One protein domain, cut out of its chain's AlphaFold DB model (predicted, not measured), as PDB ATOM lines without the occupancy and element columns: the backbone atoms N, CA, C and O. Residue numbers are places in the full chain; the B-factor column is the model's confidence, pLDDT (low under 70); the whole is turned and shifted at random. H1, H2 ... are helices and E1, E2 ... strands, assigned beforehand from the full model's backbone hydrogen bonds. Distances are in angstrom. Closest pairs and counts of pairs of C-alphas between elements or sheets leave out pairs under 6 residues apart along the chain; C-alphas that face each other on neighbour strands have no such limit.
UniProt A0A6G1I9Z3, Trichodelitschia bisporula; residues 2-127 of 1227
ATOM      1  N   ARG A   2     -30.029  18.177  -4.112       69.62
ATOM      2  CA  ARG A   2     -31.420  18.596  -3.857       69.62
ATOM      3  C   ARG A   2     -32.220  18.494  -5.155       69.62
ATOM      4  O   ARG A   2     -31.772  18.999  -6.186       69.62
ATOM      5  N   LEU A   3     -33.373  17.843  -5.087       73.56
ATOM      6  CA  LEU A   3     -34.392  17.837  -6.131       73.56
ATOM      7  C   LEU A   3     -35.567  18.672  -5.612       73.56
ATOM      8  O   LEU A   3     -35.817  18.683  -4.410       73.56
ATOM      9  N   LEU A   4     -36.227  19.405  -6.500       76.75
ATOM     10  CA  LEU A   4     -37.468  20.116  -6.224       76.75
ATOM     11  C   LEU A   4     -38.569  19.368  -6.966       76.75
ATOM     12  O   LEU A   4     -38.561  19.307  -8.197       76.75
ATOM     13  N   VAL A   5     -39.478  18.760  -6.217       74.06
ATOM     14  CA  VAL A   5     -40.605  18.026  -6.784       74.06
ATOM     15  C   VAL A   5     -41.732  19.025  -7.005       74.06
ATOM     16  O   VAL A   5     -42.295  19.547  -6.047       74.06
ATOM     17  N   LYS A   6     -42.038  19.331  -8.268       80.75
ATOM     18  CA  LYS A   6     -43.228  20.098  -8.629       80.75
ATOM     19  C   LYS A   6     -44.312  19.122  -9.062       80.75
ATOM     20  O   LYS A   6     -44.247  18.560 -10.152       80.75
ATOM     21  N   VAL A   7     -45.310  18.933  -8.214       76.31
ATOM     22  CA  VAL A   7     -46.531  18.232  -8.606       76.31
ATOM     23  C   VAL A   7     -47.389  19.184  -9.454       76.31
ATOM     24  O   VAL A   7     -47.368  20.401  -9.256       76.31
ATOM     25  N   LEU A   8     -48.062  18.649 -10.469       79.50
ATOM     26  CA  LEU A   8     -48.879  19.382 -11.432       79.50
ATOM     27  C   LEU A   8     -50.166  18.597 -11.710       79.50
ATOM     28  O   LEU A   8     -50.061  17.410 -12.022       79.50
ATOM     29  N   PRO A   9     -51.347  19.237 -11.717       76.19
ATOM     30  CA  PRO A   9     -52.509  18.623 -12.334       76.19
ATOM     31  C   PRO A   9     -52.277  18.452 -13.847       76.19
ATOM     32  O   PRO A   9     -51.712  19.322 -14.530       76.19
ATOM     33  N   LEU A  10     -52.714  17.313 -14.377       75.81
ATOM     34  CA  LEU A  10     -53.018  17.136 -15.791       75.81
ATOM     35  C   LEU A  10     -54.241  17.999 -16.141       75.81
ATOM     36  O   LEU A  10     -55.082  18.258 -15.286       75.81
ATOM     37  N   PRO A  11     -54.356  18.477 -17.387       72.56
ATOM     38  CA  PRO A  11     -55.608  19.034 -17.871       72.56
ATOM     39  C   PRO A  11     -56.572  17.895 -18.245       72.56
ATOM     40  O   PRO A  11     -56.224  17.045 -19.074       72.56
ATOM     41  N   ALA A  12     -57.792  17.928 -17.703       64.69
ATOM     42  CA  ALA A  12     -58.857  16.935 -17.913       64.69
ATOM     43  C   ALA A  12     -59.149  16.572 -19.381       64.69
ATOM     44  O   ALA A  12     -59.585  15.465 -19.694       64.69
ATOM     45  N   SER A  13     -58.827  17.468 -20.316       60.88
ATOM     46  CA  SER A  13     -58.940  17.263 -21.763       60.88
ATOM     47  C   SER A  13     -57.952  16.249 -22.372       60.88
ATOM     48  O   SER A  13     -57.948  16.078 -23.589       60.88
ATOM     49  N   THR A  14     -57.097  15.584 -21.581       55.41
ATOM     50  CA  THR A  14     -56.022  14.696 -22.094       55.41
ATOM     51  C   THR A  14     -56.161  13.209 -21.747       55.41
ATOM     52  O   THR A  14     -55.291  12.411 -22.102       55.41
ATOM     53  N   SER A  15     -57.268  12.809 -21.118       53.28
ATOM     54  CA  SER A  15     -57.503  11.459 -20.575       53.28
ATOM     55  C   SER A  15     -57.488  10.300 -21.591       53.28
ATOM     56  O   SER A  15     -57.311   9.155 -21.182       53.28
ATOM     57  N   SER A  16     -57.615  10.562 -22.899       51.66
ATOM     58  CA  SER A  16     -57.680   9.527 -23.949       51.66
ATOM     59  C   SER A  16     -56.418   9.352 -24.812       51.66
ATOM     60  O   SER A  16     -56.336   8.372 -25.551       51.66
ATOM     61  N   SER A  17     -55.415  10.247 -24.756       48.53
ATOM     62  CA  SER A  17     -54.212  10.127 -25.611       48.53
ATOM     63  C   SER A  17     -52.895  10.577 -24.951       48.53
ATOM     64  O   SER A  17     -52.373  11.675 -25.139       48.53
ATOM     65  N   LEU A  18     -52.264   9.641 -24.240       53.34
ATOM     66  CA  LEU A  18     -50.964   9.827 -23.579       53.34
ATOM     67  C   LEU A  18     -49.671   9.966 -24.447       53.34
ATOM     68  O   LEU A  18     -48.646  10.283 -23.837       53.34
ATOM     69  N   PRO A  19     -49.600   9.794 -25.794       48.03
ATOM     70  CA  PRO A  19     -48.303   9.788 -26.498       48.03
ATOM     71  C   PRO A  19     -47.473  11.090 -26.503       48.03
ATOM     72  O   PRO A  19     -46.244  11.020 -26.487       48.03
ATOM     73  N   ASN A  20     -48.095  12.275 -26.594       52.84
ATOM     74  CA  ASN A  20     -47.394  13.489 -27.065       52.84
ATOM     75  C   ASN A  20     -47.101  14.573 -26.007       52.84
ATOM     76  O   ASN A  20     -46.359  15.509 -26.313       52.84
ATOM     77  N   TRP A  21     -47.584  14.457 -24.763       54.00
ATOM     78  CA  TRP A  21     -47.354  15.480 -23.719       54.00
ATOM     79  C   TRP A  21     -45.863  15.721 -23.412       54.00
ATOM     80  O   TRP A  21     -45.481  16.815 -22.994       54.00
ATOM     81  N   ARG A  22     -45.006  14.722 -23.676       52.44
ATOM     82  CA  ARG A  22     -43.538  14.818 -23.567       52.44
ATOM     83  C   ARG A  22     -42.900  15.826 -24.528       52.44
ATOM     84  O   ARG A  22     -41.753  16.195 -24.300       52.44
ATOM     85  N   LYS A  23     -43.591  16.227 -25.602       53.94
ATOM     86  CA  LYS A  23     -43.077  17.183 -26.597       53.94
ATOM     87  C   LYS A  23     -43.528  18.607 -26.274       53.94
ATOM     88  O   LYS A  23     -42.687  19.452 -26.000       53.94
ATOM     89  N   SER A  24     -44.838  18.853 -26.207       47.84
ATOM     90  CA  SER A  24     -45.396  20.212 -26.093       47.84
ATOM     91  C   SER A  24     -44.938  20.971 -24.840       47.84
ATOM     92  O   SER A  24     -44.390  22.065 -24.946       47.84
ATOM     93  N   LYS A  25     -45.063  20.386 -23.640       50.75
ATOM     94  CA  LYS A  25     -44.622  21.058 -22.396       50.75
ATOM     95  C   LYS A  25     -43.096  21.106 -22.208       50.75
ATOM     96  O   LYS A  25     -42.633  21.819 -21.319       50.75
ATOM     97  N   ALA A  26     -42.306  20.400 -23.022       48.69
ATOM     98  CA  ALA A  26     -40.844  20.491 -22.975       48.69
ATOM     99  C   ALA A  26     -40.306  21.776 -23.633       48.69
ATOM    100  O   ALA A  26     -39.205  22.221 -23.302       48.69
ATOM    101  N   GLU A  27     -41.082  22.390 -24.531       49.75
ATOM    102  CA  GLU A  27     -40.718  23.642 -25.202       49.75
ATOM    103  C   GLU A  27     -41.082  24.864 -24.341       49.75
ATOM    104  O   GLU A  27     -40.239  25.744 -24.142       49.75
ATOM    105  N   ASP A  28     -42.274  24.861 -23.730       46.47
ATOM    106  CA  ASP A  28     -42.746  25.912 -22.811       46.47
ATOM    107  C   ASP A  28     -41.925  26.000 -21.508       46.47
ATOM    108  O   ASP A  28     -41.590  27.092 -21.038       46.47
ATOM    109  N   VAL A  29     -41.543  24.860 -20.910       52.09
ATOM    110  CA  VAL A  29     -40.714  24.821 -19.684       52.09
ATOM    111  C   VAL A  29     -39.231  24.986 -20.050       52.09
ATOM    112  O   VAL A  29     -38.383  24.114 -19.846       52.09
ATOM    113  N   GLY A  30     -38.923  26.141 -20.641       42.94
ATOM    114  CA  GLY A  30     -37.712  26.397 -21.412       42.94
ATOM    115  C   GLY A  30     -36.389  26.009 -20.738       42.94
ATOM    116  O   GLY A  30     -35.837  26.750 -19.922       42.94
ATOM    117  N   ARG A  31     -35.793  24.916 -21.234       54.56
ATOM    118  CA  ARG A  31     -34.385  24.508 -21.025       54.56
ATOM    119  C   ARG A  31     -33.990  24.138 -19.589       54.56
ATOM    120  O   ARG A  31     -32.829  24.323 -19.208       54.56
ATOM    121  N   VAL A  32     -34.909  23.578 -18.807       56.66
ATOM    122  CA  VAL A  32     -34.542  22.754 -17.646       56.66
ATOM    123  C   VAL A  32     -34.792  21.298 -18.007       56.66
ATOM    124  O   VAL A  32     -35.864  20.966 -18.499       56.66
ATOM    125  N   ASP A  33     -33.802  20.439 -17.758       66.56
ATOM    126  CA  ASP A  33     -33.873  18.991 -17.979       66.56
ATOM    127  C   ASP A  33     -34.832  18.363 -16.943       66.56
ATOM    128  O   ASP A  33     -34.417  17.809 -15.924       66.56
ATOM    129  N   ALA A  34     -36.131  18.575 -17.147       72.62
ATOM    130  CA  ALA A  34     -37.193  18.216 -16.222       72.62
ATOM    131  C   ALA A  34     -37.584  16.749 -16.411       72.62
ATOM    132  O   ALA A  34     -38.118  16.367 -17.452       72.62
ATOM    133  N   PHE A  35     -37.347  15.925 -15.391       82.06
ATOM    134  CA  PHE A  35     -37.878  14.571 -15.378       82.06
ATOM    135  C   PHE A  35     -39.364  14.632 -15.008       82.06
ATOM    136  O   PHE A  35     -39.725  15.248 -14.009       82.06
ATOM    137  N   VAL A  36     -40.231  14.023 -15.815       86.25
ATOM    138  CA  VAL A  36     -41.685  14.044 -15.608       86.25
ATOM    139  C   VAL A  36     -42.232  12.623 -15.663       86.25
ATOM    140  O   VAL A  36     -41.875  11.849 -16.559       86.25
ATOM    141  N   MET A  37     -43.099  12.291 -14.711       87.69
ATOM    142  CA  MET A  37     -43.648  10.955 -14.507       87.69
ATOM    143  C   MET A  37     -45.156  11.037 -14.217       87.69
ATOM    144  O   MET A  37     -45.546  11.869 -13.395       87.69
ATOM    145  N   PRO A  38     -46.004  10.224 -14.876       89.19
ATOM    146  CA  PRO A  38     -47.357   9.969 -14.390       89.19
ATOM    147  C   PRO A  38     -47.268   9.161 -13.097       89.19
ATOM    148  O   PRO A  38     -46.401   8.295 -12.978       89.19
ATOM    149  N   VAL A  39     -48.130   9.477 -12.139       90.06
ATOM    150  CA  VAL A  39     -48.123   8.896 -10.796       90.06
ATOM    151  C   VAL A  39     -49.569   8.690 -10.363       90.06
ATOM    152  O   VAL A  39     -50.406   9.564 -10.582       90.06
ATOM    153  N   ASP A  40     -49.855   7.534  -9.774       90.81
ATOM    154  CA  ASP A  40     -51.168   7.242  -9.201       90.81
ATOM    155  C   ASP A  40     -51.277   7.909  -7.815       90.81
ATOM    156  O   ASP A  40     -50.357   7.739  -7.011       90.81
ATOM    157  N   PRO A  41     -52.352   8.654  -7.493       90.44
ATOM    158  CA  PRO A  41     -52.541   9.257  -6.173       90.44
ATOM    159  C   PRO A  41     -52.455   8.282  -5.006       90.44
ATOM    160  O   PRO A  41     -52.046   8.700  -3.930       90.44
ATOM    161  N   GLN A  42     -52.829   7.012  -5.203       92.94
ATOM    162  CA  GLN A  42     -52.767   5.987  -4.157       92.94
ATOM    163  C   GLN A  42     -51.344   5.461  -3.918       92.94
ATOM    164  O   GLN A  42     -51.111   4.743  -2.946       92.94
ATOM    165  N   GLN A  43     -50.369   5.815  -4.763       94.00
ATOM    166  CA  GLN A  43     -48.965   5.558  -4.452       94.00
ATOM    167  C   GLN A  43     -48.513   6.480  -3.323       94.00
ATOM    168  O   GLN A  43     -48.691   7.697  -3.373       94.00
ATOM    169  N   THR A  44     -47.871   5.894  -2.317       95.38
ATOM    170  CA  THR A  44     -47.160   6.652  -1.289       95.38
ATOM    171  C   THR A  44     -45.938   7.342  -1.882       95.38
ATOM    172  O   THR A  44     -45.326   6.841  -2.839       95.38
ATOM    173  N   PHE A  45     -45.518   8.463  -1.290       92.31
ATOM    174  CA  PHE A  45     -44.279   9.119  -1.704       92.31
ATOM    175  C   PHE A  45     -43.078   8.172  -1.624       92.31
ATOM    176  O   PHE A  45     -42.200   8.285  -2.472       92.31
ATOM    177  N   ALA A  46     -43.067   7.184  -0.720       93.88
ATOM    178  CA  ALA A  46     -42.090   6.092  -0.706       93.88
ATOM    179  C   ALA A  46     -41.915   5.413  -2.078       93.88
ATOM    180  O   ALA A  46     -40.805   5.393  -2.616       93.88
ATOM    181  N   ALA A  47     -43.000   4.894  -2.663       94.44
ATOM    182  CA  ALA A  47     -42.960   4.127  -3.909       94.44
ATOM    183  C   ALA A  47     -42.559   5.001  -5.109       94.44
ATOM    184  O   ALA A  47     -41.692   4.639  -5.909       94.44
ATOM    185  N   VAL A  48     -43.134   6.205  -5.192       91.88
ATOM    186  CA  VAL A  48     -42.787   7.198  -6.221       91.88
ATOM    187  C   VAL A  48     -41.318   7.593  -6.133       91.88
ATOM    188  O   VAL A  48     -40.644   7.750  -7.152       91.88
ATOM    189  N   TRP A  49     -40.808   7.776  -4.916       91.00
ATOM    190  CA  TRP A  49     -39.441   8.207  -4.664       91.00
ATOM    191  C   TRP A  49     -38.427   7.105  -4.948       91.00
ATOM    192  O   TRP A  49     -37.368   7.406  -5.496       91.00
ATOM    193  N   GLU A  50     -38.761   5.843  -4.678       93.69
ATOM    194  CA  GLU A  50     -37.957   4.699  -5.107       93.69
ATOM    195  C   GLU A  50     -37.886   4.603  -6.637       93.69
ATOM    196  O   GLU A  50     -36.793   4.410  -7.181       93.69
ATOM    197  N   GLU A  51     -38.989   4.829  -7.364       94.00
ATOM    198  CA  GLU A  51     -38.935   4.879  -8.829       94.00
ATOM    199  C   GLU A  51     -38.138   6.097  -9.336       94.00
ATOM    200  O   GLU A  51     -37.300   5.951 -10.235       94.00
ATOM    201  N   VAL A  52     -38.333   7.286  -8.756       91.06
ATOM    202  CA  VAL A  52     -37.547   8.486  -9.088       91.06
ATOM    203  C   VAL A  52     -36.060   8.227  -8.847       91.06
ATOM    204  O   VAL A  52     -35.261   8.468  -9.749       91.06
ATOM    205  N   GLU A  53     -35.675   7.696  -7.685       91.88
ATOM    206  CA  GLU A  53     -34.291   7.376  -7.334       91.88
ATOM    207  C   GLU A  53     -33.709   6.294  -8.258       91.88
ATOM    208  O   GLU A  53     -32.586   6.446  -8.745       91.88
ATOM    209  N   THR A  54     -34.476   5.252  -8.585       93.62
ATOM    210  CA  THR A  54     -34.075   4.171  -9.501       93.62
ATOM    211  C   THR A  54     -33.856   4.682 -10.923       93.62
ATOM    212  O   THR A  54     -32.808   4.423 -11.524       93.62
ATOM    213  N   ARG A  55     -34.792   5.474 -11.464       90.94
ATOM    214  CA  ARG A  55     -34.635   6.134 -12.768       90.94
ATOM    215  C   ARG A  55     -33.471   7.134 -12.745       90.94
ATOM    216  O   ARG A  55     -32.761   7.249 -13.742       90.94
ATOM    217  N   TYR A  56     -33.216   7.806 -11.618       88.88
ATOM    218  CA  TYR A  56     -32.087   8.728 -11.471       88.88
ATOM    219  C   TYR A  56     -30.735   8.011 -11.499       88.88
ATOM    220  O   TYR A  56     -29.839   8.405 -12.247       88.88
ATOM    221  N   LYS A  57     -30.614   6.923 -10.727       92.38
ATOM    222  CA  LYS A  57     -29.462   6.016 -10.729       92.38
ATOM    223  C   LYS A  57     -29.197   5.501 -12.144       92.38
ATOM    224  O   LYS A  57     -28.110   5.722 -12.665       92.38
ATOM    225  N   LYS A  58     -30.211   4.914 -12.790       92.81
ATOM    226  CA  LYS A  58     -30.110   4.296 -14.122       92.81
ATOM    227  C   LYS A  58     -29.728   5.273 -15.239       92.81
ATOM    228  O   LYS A  58     -28.914   4.924 -16.087       92.81
ATOM    229  N   ASN A  59     -30.313   6.471 -15.265       90.31
ATOM    230  CA  ASN A  59     -30.176   7.382 -16.408       90.31
ATOM    231  C   ASN A  59     -28.977   8.341 -16.308       90.31
ATOM    232  O   ASN A  59     -28.588   8.926 -17.318       90.31
ATOM    233  N   TYR A  60     -28.421   8.561 -15.109       87.19
ATOM    234  CA  TYR A  60     -27.556   9.721 -14.867       87.19
ATOM    235  C   TYR A  60     -26.316   9.499 -13.987       87.19
ATOM    236  O   TYR A  60     -25.459  10.395 -13.915       87.19
ATOM    237  N   LEU A  61     -26.220   8.365 -13.293       90.06
ATOM    238  CA  LEU A  61     -25.134   8.062 -12.363       90.06
ATOM    239  C   LEU A  61     -24.400   6.800 -12.816       90.06
ATOM    240  O   LEU A  61     -25.023   5.792 -13.129       90.06
ATOM    241  N   ASP A  62     -23.069   6.831 -12.804       92.00
ATOM    242  CA  ASP A  62     -22.281   5.607 -12.985       92.00
ATOM    243  C   ASP A  62     -22.574   4.639 -11.829       92.00
ATOM    244  O   ASP A  62     -22.832   5.090 -10.713       92.00
ATOM    245  N   SER A  63     -22.456   3.326 -12.053       90.31
ATOM    246  CA  SER A  63     -22.771   2.281 -11.056       90.31
ATOM    247  C   SER A  63     -22.196   2.563  -9.650       90.31
ATOM    248  O   SER A  63     -22.910   2.487  -8.651       90.31
ATOM    249  N   VAL A  64     -20.941   3.022  -9.569       91.06
ATOM    250  CA  VAL A  64     -20.270   3.393  -8.306       91.06
ATOM    251  C   VAL A  64     -20.950   4.576  -7.596       91.06
ATOM    252  O   VAL A  64     -21.090   4.577  -6.374       91.06
ATOM    253  N   HIS A  65     -21.406   5.583  -8.344       89.00
ATOM    254  CA  HIS A  65     -22.140   6.726  -7.793       89.00
ATOM    255  C   HIS A  65     -23.596   6.360  -7.470       89.00
ATOM    256  O   HIS A  65     -24.149   6.880  -6.503       89.00
ATOM    257  N   ALA A  66     -24.206   5.454  -8.239       91.50
ATOM    258  CA  ALA A  66     -25.558   4.957  -8.010       91.50
ATOM    259  C   ALA A  66     -25.680   4.183  -6.685       91.50
ATOM    260  O   ALA A  66     -26.667   4.361  -5.976       91.50
ATOM    261  N   GLN A  67     -24.660   3.405  -6.303       91.38
ATOM    262  CA  GLN A  67     -24.590   2.727  -4.997       91.38
ATOM    263  C   GLN A  67     -24.517   3.698  -3.803       91.38
ATOM    264  O   GLN A  67     -24.957   3.363  -2.709       91.38
ATOM    265  N   GLN A  68     -23.965   4.901  -3.998       89.75
ATOM    266  CA  GLN A  68     -23.804   5.916  -2.944       89.75
ATOM    267  C   GLN A  68     -24.927   6.967  -2.924       89.75
ATOM    268  O   GLN A  68     -24.985   7.805  -2.020       89.75
ATOM    269  N   PHE A  69     -25.800   6.968  -3.931       87.88
ATOM    270  CA  PHE A  69     -26.877   7.937  -4.066       87.88
ATOM    271  C   PHE A  69     -28.132   7.447  -3.341       87.88
ATOM    272  O   PHE A  69     -28.749   6.477  -3.764       87.88
ATOM    273  N   VAL A  70     -28.495   8.154  -2.269       88.19
ATOM    274  CA  VAL A  70     -29.745   7.986  -1.514       88.19
ATOM    275  C   VAL A  70     -30.305   9.377  -1.218       88.19
ATOM    276  O   VAL A  70     -29.584  10.230  -0.677       88.19
ATOM    277  N   ILE A  71     -31.564   9.646  -1.564       85.50
ATOM    278  CA  ILE A  71     -32.176  10.968  -1.392       85.50
ATOM    279  C   ILE A  71     -32.923  11.043  -0.047       85.50
ATOM    280  O   ILE A  71     -34.116  10.787   0.066       85.50
ATOM    281  N   LYS A  72     -32.192  11.445   0.998       83.38
ATOM    282  CA  LYS A  72     -32.619  11.403   2.413       83.38
ATOM    283  C   LYS A  72     -33.770  12.334   2.842       83.38
ATOM    284  O   LYS A  72     -34.074  12.370   4.030       83.38
ATOM    285  N   LYS A  73     -34.315  13.170   1.954       82.38
ATOM    286  CA  LYS A  73     -35.352  14.154   2.310       82.38
ATOM    287  C   LYS A  73     -36.145  14.586   1.079       82.38
ATOM    288  O   LYS A  73     -35.538  15.044   0.107       82.38
ATOM    289  N   LEU A  74     -37.466  14.489   1.163       82.19
ATOM    290  CA  LEU A  74     -38.405  15.200   0.299       82.19
ATOM    291  C   LEU A  74     -38.746  16.548   0.941       82.19
ATOM    292  O   LEU A  74     -38.860  16.641   2.160       82.19
ATOM    293  N   GLN A  75     -38.889  17.585   0.119       82.25
ATOM    294  CA  GLN A  75     -39.438  18.875   0.533       82.25
ATOM    295  C   GLN A  75     -40.363  19.397  -0.571       82.25
ATOM    296  O   GLN A  75     -40.055  19.217  -1.756       82.25
ATOM    297  N   ASN A  76     -41.468  20.039  -0.192       79.69
ATOM    298  CA  ASN A  76     -42.393  20.670  -1.135       79.69
ATOM    299  C   ASN A  76     -41.837  22.011  -1.670       79.69
ATOM    300  O   ASN A  76     -40.705  22.404  -1.369       79.69
ATOM    301  N   GLY A  77     -42.616  22.711  -2.502       69.81
ATOM    302  CA  GLY A  77     -42.204  23.988  -3.105       69.81
ATOM    303  C   GLY A  77     -41.892  25.087  -2.083       69.81
ATOM    304  O   GLY A  77     -40.974  25.880  -2.299       69.81
ATOM    305  N   ASP A  78     -42.607  25.077  -0.960       74.94
ATOM    306  CA  ASP A  78     -42.523  26.054   0.131       74.94
ATOM    307  C   ASP A  78     -41.455  25.686   1.181       74.94
ATOM    308  O   ASP A  78     -41.127  26.479   2.063       74.94
ATOM    309  N   GLY A  79     -40.850  24.500   1.053       76.56
ATOM    310  CA  GLY A  79     -39.748  24.026   1.887       76.56
ATOM    311  C   GLY A  79     -40.165  23.251   3.138       76.56
ATOM    312  O   GLY A  79     -39.279  22.902   3.924       76.56
ATOM    313  N   PHE A  80     -41.457  22.953   3.307       80.88
ATOM    314  CA  PHE A  80     -41.917  21.959   4.277       80.88
ATOM    315  C   PHE A  80     -41.438  20.570   3.863       80.88
ATOM    316  O   PHE A  80     -41.257  20.287   2.675       80.88
ATOM    317  N   ASP A  81     -41.220  19.712   4.849       86.56
ATOM    318  CA  ASP A  81     -40.891  18.314   4.607       86.56
ATOM    319  C   ASP A  81     -42.167  17.557   4.232       86.56
ATOM    320  O   ASP A  81     -43.229  17.839   4.777       86.56
ATOM    321  N   ILE A  82     -42.061  16.642   3.269       87.88
ATOM    322  CA  ILE A  82     -43.150  15.728   2.901       87.88
ATOM    323  C   ILE A  82     -42.858  14.408   3.603       87.88
ATOM    324  O   ILE A  82     -41.753  13.873   3.424       87.88
ATOM    325  N   ASP A  83     -43.816  13.892   4.369       91.12
ATOM    326  CA  ASP A  83     -43.658  12.595   5.005       91.12
ATOM    327  C   ASP A  83     -43.789  11.469   3.971       91.12
ATOM    328  O   ASP A  83     -44.583  11.485   3.033       91.12
ATOM    329  N   ILE A  84     -42.887  10.497   4.088       91.19
ATOM    330  CA  ILE A  84     -42.652   9.475   3.053       91.19
ATOM    331  C   ILE A  84     -43.790   8.431   3.038       91.19
ATOM    332  O   ILE A  84     -43.979   7.723   2.046       91.19
ATOM    333  N   SER A  85     -44.550   8.364   4.133       93.50
ATOM    334  CA  SER A  85     -45.788   7.601   4.311       93.50
ATOM    335  C   SER A  85     -46.945   8.085   3.448       93.50
ATOM    336  O   SER A  85     -47.789   7.272   3.081       93.50
ATOM    337  N   ASP A  86     -46.999   9.384   3.169       93.31
ATOM    338  CA  ASP A  86     -48.214  10.040   2.700       93.31
ATOM    339  C   ASP A  86     -48.504   9.625   1.255       93.31
ATOM    340  O   ASP A  86     -47.581   9.347   0.473       93.31
ATOM    341  N   THR A  87     -49.779   9.550   0.882       93.62
ATOM    342  CA  THR A  87     -50.161   9.273  -0.502       93.62
ATOM    343  C   THR A  87     -49.968  10.518  -1.355       93.62
ATOM    344  O   THR A  87     -50.031  11.653  -0.879       93.62
ATOM    345  N   VAL A  88     -49.745  10.328  -2.652       90.00
ATOM    346  CA  VAL A  88     -49.639  11.446  -3.596       90.00
ATOM    347  C   VAL A  88     -50.929  12.270  -3.627       90.00
ATOM    348  O   VAL A  88     -50.853  13.474  -3.866       90.00
ATOM    349  N   GLY A  89     -52.076  11.651  -3.325       89.69
ATOM    350  CA  GLY A  89     -53.354  12.325  -3.104       89.69
ATOM    351  C   GLY A  89     -53.350  13.318  -1.936       89.69
ATOM    352  O   GLY A  89     -53.891  14.408  -2.093       89.69
ATOM    353  N   ASP A  90     -52.694  13.004  -0.815       89.94
ATOM    354  CA  ASP A  90     -52.796  13.778   0.439       89.94
ATOM    355  C   ASP A  90     -52.161  15.184   0.373       89.94
ATOM    356  O   ASP A  90     -52.481  16.055   1.180       89.94
ATOM    357  N   ILE A  91     -51.281  15.443  -0.604       85.62
ATOM    358  CA  ILE A  91     -50.747  16.796  -0.866       85.62
ATOM    359  C   ILE A  91     -51.759  17.693  -1.598       85.62
ATOM    360  O   ILE A  91     -51.630  18.922  -1.572       85.62
ATOM    361  N   PHE A  92     -52.751  17.116  -2.272       81.62
ATOM    362  CA  PHE A  92     -53.743  17.876  -3.018       81.62
ATOM    363  C   PHE A  92     -54.963  18.240  -2.161       81.62
ATOM    364  O   PHE A  92     -55.359  17.482  -1.277       81.62
ATOM    365  N   PRO A  93     -55.651  19.353  -2.475       80.44
ATOM    366  CA  PRO A  93     -57.052  19.508  -2.103       80.44
ATOM    367  C   PRO A  93     -57.865  18.311  -2.634       80.44
ATOM    368  O   PRO A  93     -57.646  17.927  -3.791       80.44
ATOM    369  N   PRO A  94     -58.820  17.762  -1.858       80.62
ATOM    370  CA  PRO A  94     -59.596  16.575  -2.241       80.62
ATOM    371  C   PRO A  94     -60.433  16.776  -3.516       80.62
ATOM    372  O   PRO A  94     -60.806  15.805  -4.168       80.62
ATOM    373  N   ASP A  95     -60.673  18.030  -3.906       82.81
ATOM    374  CA  ASP A  95     -61.352  18.420  -5.147       82.81
ATOM    375  C   ASP A  95     -60.498  18.192  -6.414       82.81
ATOM    376  O   ASP A  95     -60.984  18.356  -7.536       82.81
ATOM    377  N   THR A  96     -59.213  17.847  -6.270       78.88
ATOM    378  CA  THR A  96     -58.316  17.614  -7.412       78.88
ATOM    379  C   THR A  96     -58.580  16.226  -8.004       78.88
ATOM    380  O   THR A  96     -58.404  15.231  -7.298       78.88
ATOM    381  N   PRO A  97     -58.968  16.100  -9.290       77.00
ATOM    382  CA  PRO A  97     -59.330  14.810  -9.868       77.00
ATOM    383  C   PRO A  97     -58.152  13.830  -9.831       77.00
ATOM    384  O   PRO A  97     -57.162  13.984 -10.541       77.00
ATOM    385  N   ALA A  98     -58.290  12.780  -9.019       65.38
ATOM    386  CA  ALA A  98     -57.249  11.797  -8.720       65.38
ATOM    387  C   ALA A  98     -56.469  11.317  -9.967       65.38
ATOM    388  O   ALA A  98     -55.242  11.361 -10.013       65.38
ATOM    389  N   LYS A  99     -57.178  10.935 -11.034       72.62
ATOM    390  CA  LYS A  99     -56.592  10.390 -12.277       72.62
ATOM    391  C   LYS A  99     -55.683  11.372 -13.039       72.62
ATOM    392  O   LYS A  99     -55.087  10.994 -14.046       72.62
ATOM    393  N   GLU A 100     -55.578  12.618 -12.586       73.50
ATOM    394  CA  GLU A 100     -54.968  13.735 -13.297       73.50
ATOM    395  C   GLU A 100     -53.735  14.298 -12.568       73.50
ATOM    396  O   GLU A 100     -53.550  15.507 -12.481       73.50
ATOM    397  N   CYS A 101     -52.837  13.434 -12.082       76.06
ATOM    398  CA  CYS A 101     -51.624  13.844 -11.362       76.06
ATOM    399  C   CYS A 101     -50.325  13.572 -12.155       76.06
ATOM    400  O   CYS A 101     -50.011  12.439 -12.528       76.06
ATOM    401  N   LEU A 102     -49.520  14.617 -12.388       83.50
ATOM    402  CA  LEU A 102     -48.158  14.532 -12.930       83.50
ATOM    403  C   LEU A 102     -47.133  14.997 -11.897       83.50
ATOM    404  O   LEU A 102     -47.253  16.084 -11.330       83.50
ATOM    405  N   ILE A 103     -46.042  14.248 -11.751       82.69
ATOM    406  CA  ILE A 103     -44.902  14.663 -10.931       82.69
ATOM    407  C   ILE A 103     -43.738  15.088 -11.832       82.69
ATOM    408  O   ILE A 103     -43.139  14.283 -12.548       82.69
ATOM    409  N   GLN A 104     -43.417  16.384 -11.790       84.62
ATOM    410  CA  GLN A 104     -42.276  17.005 -12.456       84.62
ATOM    411  C   GLN A 104     -41.130  17.191 -11.449       84.62
ATOM    412  O   GLN A 104     -41.089  18.143 -10.670       84.62
ATOM    413  N   VAL A 105     -40.154  16.286 -11.483       79.31
ATOM    414  CA  VAL A 105     -38.934  16.373 -10.676       79.31
ATOM    415  C   VAL A 105     -37.932  17.294 -11.372       79.31
ATOM    416  O   VAL A 105     -37.330  16.960 -12.397       79.31
ATOM    417  N   LEU A 106     -37.733  18.473 -10.788       78.62
ATOM    418  CA  LEU A 106     -36.742  19.454 -11.212       78.62
ATOM    419  C   LEU A 106     -35.465  19.295 -10.383       78.62
ATOM    420  O   LEU A 106     -35.498  19.057  -9.177       78.62
ATOM    421  N   GLN A 107     -34.301  19.492 -10.997       75.25
ATOM    422  CA  GLN A 107     -33.062  19.615 -10.231       75.25
ATOM    423  C   GLN A 107     -32.996  21.014  -9.602       75.25
ATOM    424  O   GLN A 107     -33.057  22.018 -10.315       75.25
ATOM    425  N   ALA A 108     -32.863  21.102  -8.276       73.94
ATOM    426  CA  ALA A 108     -32.891  22.391  -7.592       73.94
ATOM    427  C   ALA A 108     -31.704  23.270  -8.036       73.94
ATOM    428  O   ALA A 108     -30.539  22.883  -7.915       73.94
ATOM    429  N   ASN A 109     -31.988  24.482  -8.527       65.88
ATOM    430  CA  ASN A 109     -30.951  25.403  -9.017       65.88
ATOM    431  C   ASN A 109     -29.974  25.856  -7.913       65.88
ATOM    432  O   ASN A 109     -28.836  26.234  -8.207       65.88
ATOM    433  N   VAL A 110     -30.399  25.793  -6.647       55.91
ATOM    434  CA  VAL A 110     -29.601  26.148  -5.467       55.91
ATOM    435  C   VAL A 110     -28.390  25.208  -5.364       55.91
ATOM    436  O   VAL A 110     -28.498  24.050  -4.968       55.91
ATOM    437  N   PHE A 111     -27.223  25.725  -5.759       62.28
ATOM    438  CA  PHE A 111     -25.949  25.004  -5.873       62.28
ATOM    439  C   PHE A 111     -25.910  23.850  -6.902       62.28
ATOM    440  O   PHE A 111     -25.176  22.883  -6.691       62.28
ATOM    441  N   ARG A 112     -26.602  23.961  -8.054       64.69
ATOM    442  CA  ARG A 112     -26.558  22.950  -9.148       64.69
ATOM    443  C   ARG A 112     -25.125  22.533  -9.549       64.69
ATOM    444  O   ARG A 112     -24.868  21.356  -9.754       64.69
ATOM    445  N   GLU A 113     -24.151  23.451  -9.592       64.62
ATOM    446  CA  GLU A 113     -22.749  23.107  -9.932       64.62
ATOM    447  C   GLU A 113     -21.933  22.435  -8.803       64.62
ATOM    448  O   GLU A 113     -20.818  21.973  -9.069       64.62
ATOM    449  N   ALA A 114     -22.446  22.357  -7.569       63.22
ATOM    450  CA  ALA A 114     -21.745  21.776  -6.414       63.22
ATOM    451  C   ALA A 114     -22.469  20.571  -5.785       63.22
ATOM    452  O   ALA A 114     -21.821  19.728  -5.175       63.22
ATOM    453  N   SER A 115     -23.791  20.452  -5.954       63.66
ATOM    454  CA  SER A 115     -24.604  19.360  -5.394       63.66
ATOM    455  C   SER A 115     -24.650  18.088  -6.262       63.66
ATOM    456  O   SER A 115     -25.237  17.085  -5.843       63.66
ATOM    457  N   ILE A 116     -24.017  18.135  -7.441       70.50
ATOM    458  CA  ILE A 116     -23.837  17.045  -8.411       70.50
ATOM    459  C   ILE A 116     -22.360  16.603  -8.400       70.50
ATOM    460  O   ILE A 116     -21.490  17.479  -8.477       70.50
ATOM    461  N   PRO A 117     -22.024  15.298  -8.369       68.81
ATOM    462  CA  PRO A 117     -20.640  14.829  -8.504       68.81
ATOM    463  C   PRO A 117     -19.936  15.378  -9.765       68.81
ATOM    464  O   PRO A 117     -20.604  15.594 -10.776       68.81
ATOM    465  N   PRO A 118     -18.609  15.621  -9.764       72.88
ATOM    466  CA  PRO A 118     -17.845  16.032 -10.957       72.88
ATOM    467  C   PRO A 118     -18.020  15.112 -12.174       72.88
ATOM    468  O   PRO A 118     -17.997  15.567 -13.316       72.88
ATOM    469  N   THR A 119     -18.190  13.829 -11.872       71.75
ATOM    470  CA  THR A 119     -18.352  12.659 -12.739       71.75
ATOM    471  C   THR A 119     -19.752  12.506 -13.327       71.75
ATOM    472  O   THR A 119     -19.888  11.996 -14.427       71.75
ATOM    473  N   SER A 120     -20.791  12.965 -12.626       73.25
ATOM    474  CA  SER A 120     -22.182  12.673 -12.987       73.25
ATOM    475  C   SER A 120     -22.645  13.404 -14.252       73.25
ATOM    476  O   SER A 120     -22.474  14.620 -14.398       73.25
ATOM    477  N   ASN A 121     -23.342  12.658 -15.115       69.19
ATOM    478  CA  ASN A 121     -23.846  13.103 -16.418       69.19
ATOM    479  C   ASN A 121     -24.916  14.215 -16.332       69.19
ATOM    480  O   ASN A 121     -25.194  14.885 -17.322       69.19
ATOM    481  N   LEU A 122     -25.466  14.485 -15.140       67.62
ATOM    482  CA  LEU A 122     -26.381  15.611 -14.873       67.62
ATOM    483  C   LEU A 122     -25.705  16.983 -14.891       67.62
ATOM    484  O   LEU A 122     -26.384  18.015 -14.905       67.62
ATOM    485  N   ARG A 123     -24.368  17.030 -14.858       71.75
ATOM    486  CA  ARG A 123     -23.656  18.278 -15.117       71.75
ATOM    487  C   ARG A 123     -23.860  18.646 -16.576       71.75
ATOM    488  O   ARG A 123     -23.262  18.037 -17.456       71.75
ATOM    489  N   THR A 124     -24.626  19.713 -16.812       69.19
ATOM    490  CA  THR A 124     -24.710  20.358 -18.127       69.19
ATOM    491  C   THR A 124     -23.310  20.480 -18.732       69.19
ATOM    492  O   THR A 124     -22.344  20.786 -18.024       69.19
ATOM    493  N   HIS A 125     -23.160  20.240 -20.036       67.19
ATOM    494  CA  HIS A 125     -21.834  20.152 -20.667       67.19
ATOM    495  C   HIS A 125     -20.959  21.400 -20.403       67.19
ATOM    496  O   HIS A 125     -19.737  21.307 -20.281       67.19
ATOM    497  N   THR A 126     -21.570  22.572 -20.203       71.94
ATOM    498  CA  THR A 126     -20.894  23.797 -19.749       71.94
ATOM    499  C   THR A 126     -20.361  23.713 -18.311       71.94
ATOM    500  O   THR A 126     -19.214  24.105 -18.088       71.94
ATOM    501  N   ALA A 127     -21.123  23.178 -17.353       73.31
ATOM    502  CA  ALA A 127     -20.686  22.927 -15.976       73.31
ATOM    503  C   ALA A 127     -19.631  21.809 -15.886       73.31
ATOM    504  O   ALA A 127     -18.650  21.947 -15.151       73.31
TER     505      ALA A 127
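AT A GLANCE: This is residues 2 to 127 of the 1227 residues of a protein of Trichodelitschia bisporula (UniProt A0A6G1I9Z3). A small sheet of three strands lies in the middle of the domain, between the long helix H2 and the short helix H1, each of which only grazes it. H3 makes a corner at the end of H2, residues 69 to 87 run back from H3 to the short helix H4 at the other end, and residues 108 to 127 form a tail with no named element beyond the end of E3. The printed part has 126 residues, with four named helices and three named strands in the order E1 H1 E2 H2 H3 H4 E3; the class is mixed, helices and strands, with 52 residues in named elements, under half. The sheet has the order E1, E3, E2 and is antiparallel throughout. The whole is compact, with a radius of gyration of the C-alphas of 15.3 A and spans of 43 by 33 by 26 A.

HOW THE PARTS SIT: E1, residues 3 to 9, is an edge strand and the antiparallel neighbour of E3, residues 101 to 107, at 155 degrees; N 4 and O 106, 2.8 A apart, are within hydrogen-bond range. H1, residues 21 to 28, only grazes the sheet with its residues 21 to 26. It is near E2, residues 35 to 38, with 5 pairs of C-alphas within 10 A. E2 is the other edge strand, antiparallel to E3 at 165 degrees, with N 37 and O 103 at 2.9 A. E1, H1 and E2 form a split strand-helix-strand unit, two strands running the same way with E3 between them, and its crossover is right-handed. H2, residues 45 to 60, only grazes the sheet with its residues 48 to 56, and is apart from H1. H2 and H3, residues 63 to 68, touch only at the corner by their link; the closest C-alphas, those of Lys 57 and Ala 66, are 4.9 A apart. They run opposite ways at a tilt of 36 degrees, only just steep. H4, residues 88 to 91, only grazes the sheet; it is close to H2 but not clearly touching, the closest C-alphas, those of Phe 45 and Val 88, being 6.1 A apart. In H2 every O i to N i+4 pair is within hydrogen-bond range; H3 has 1 of 2, H1 has 0 of 4 but 2 of 5 O i to N i+3 pairs, and H4 is too short for an O i to N i+4 pair.

IN THESE COORDINATES: E1 begins at C-alpha 3, (-34.392, 17.837, -6.131), and is 19.2 A long. H1 measures 11.4 A and E2 10.6 A. H2, the longest helix, runs 21.3 A from C-alpha 45 at (-44.279, 9.119, -1.704). H3 measures 8.9 A and H4 6.1 A. E3, 19.5 A long, ends at C-alpha 107, (-33.062, 19.615, -10.231).

THE WHOLE: The two C-alphas farthest apart, those of Asp 95 and Thr 119, are 44.0 A apart. The printed part has no cut. The links E1 to H1, 11 residues, and H3 to H4, 19 residues, are long. The mean pLDDT of the printed part is 76.7; 37 residues are under 70, among them residues 12 to 33 and 109 to 115.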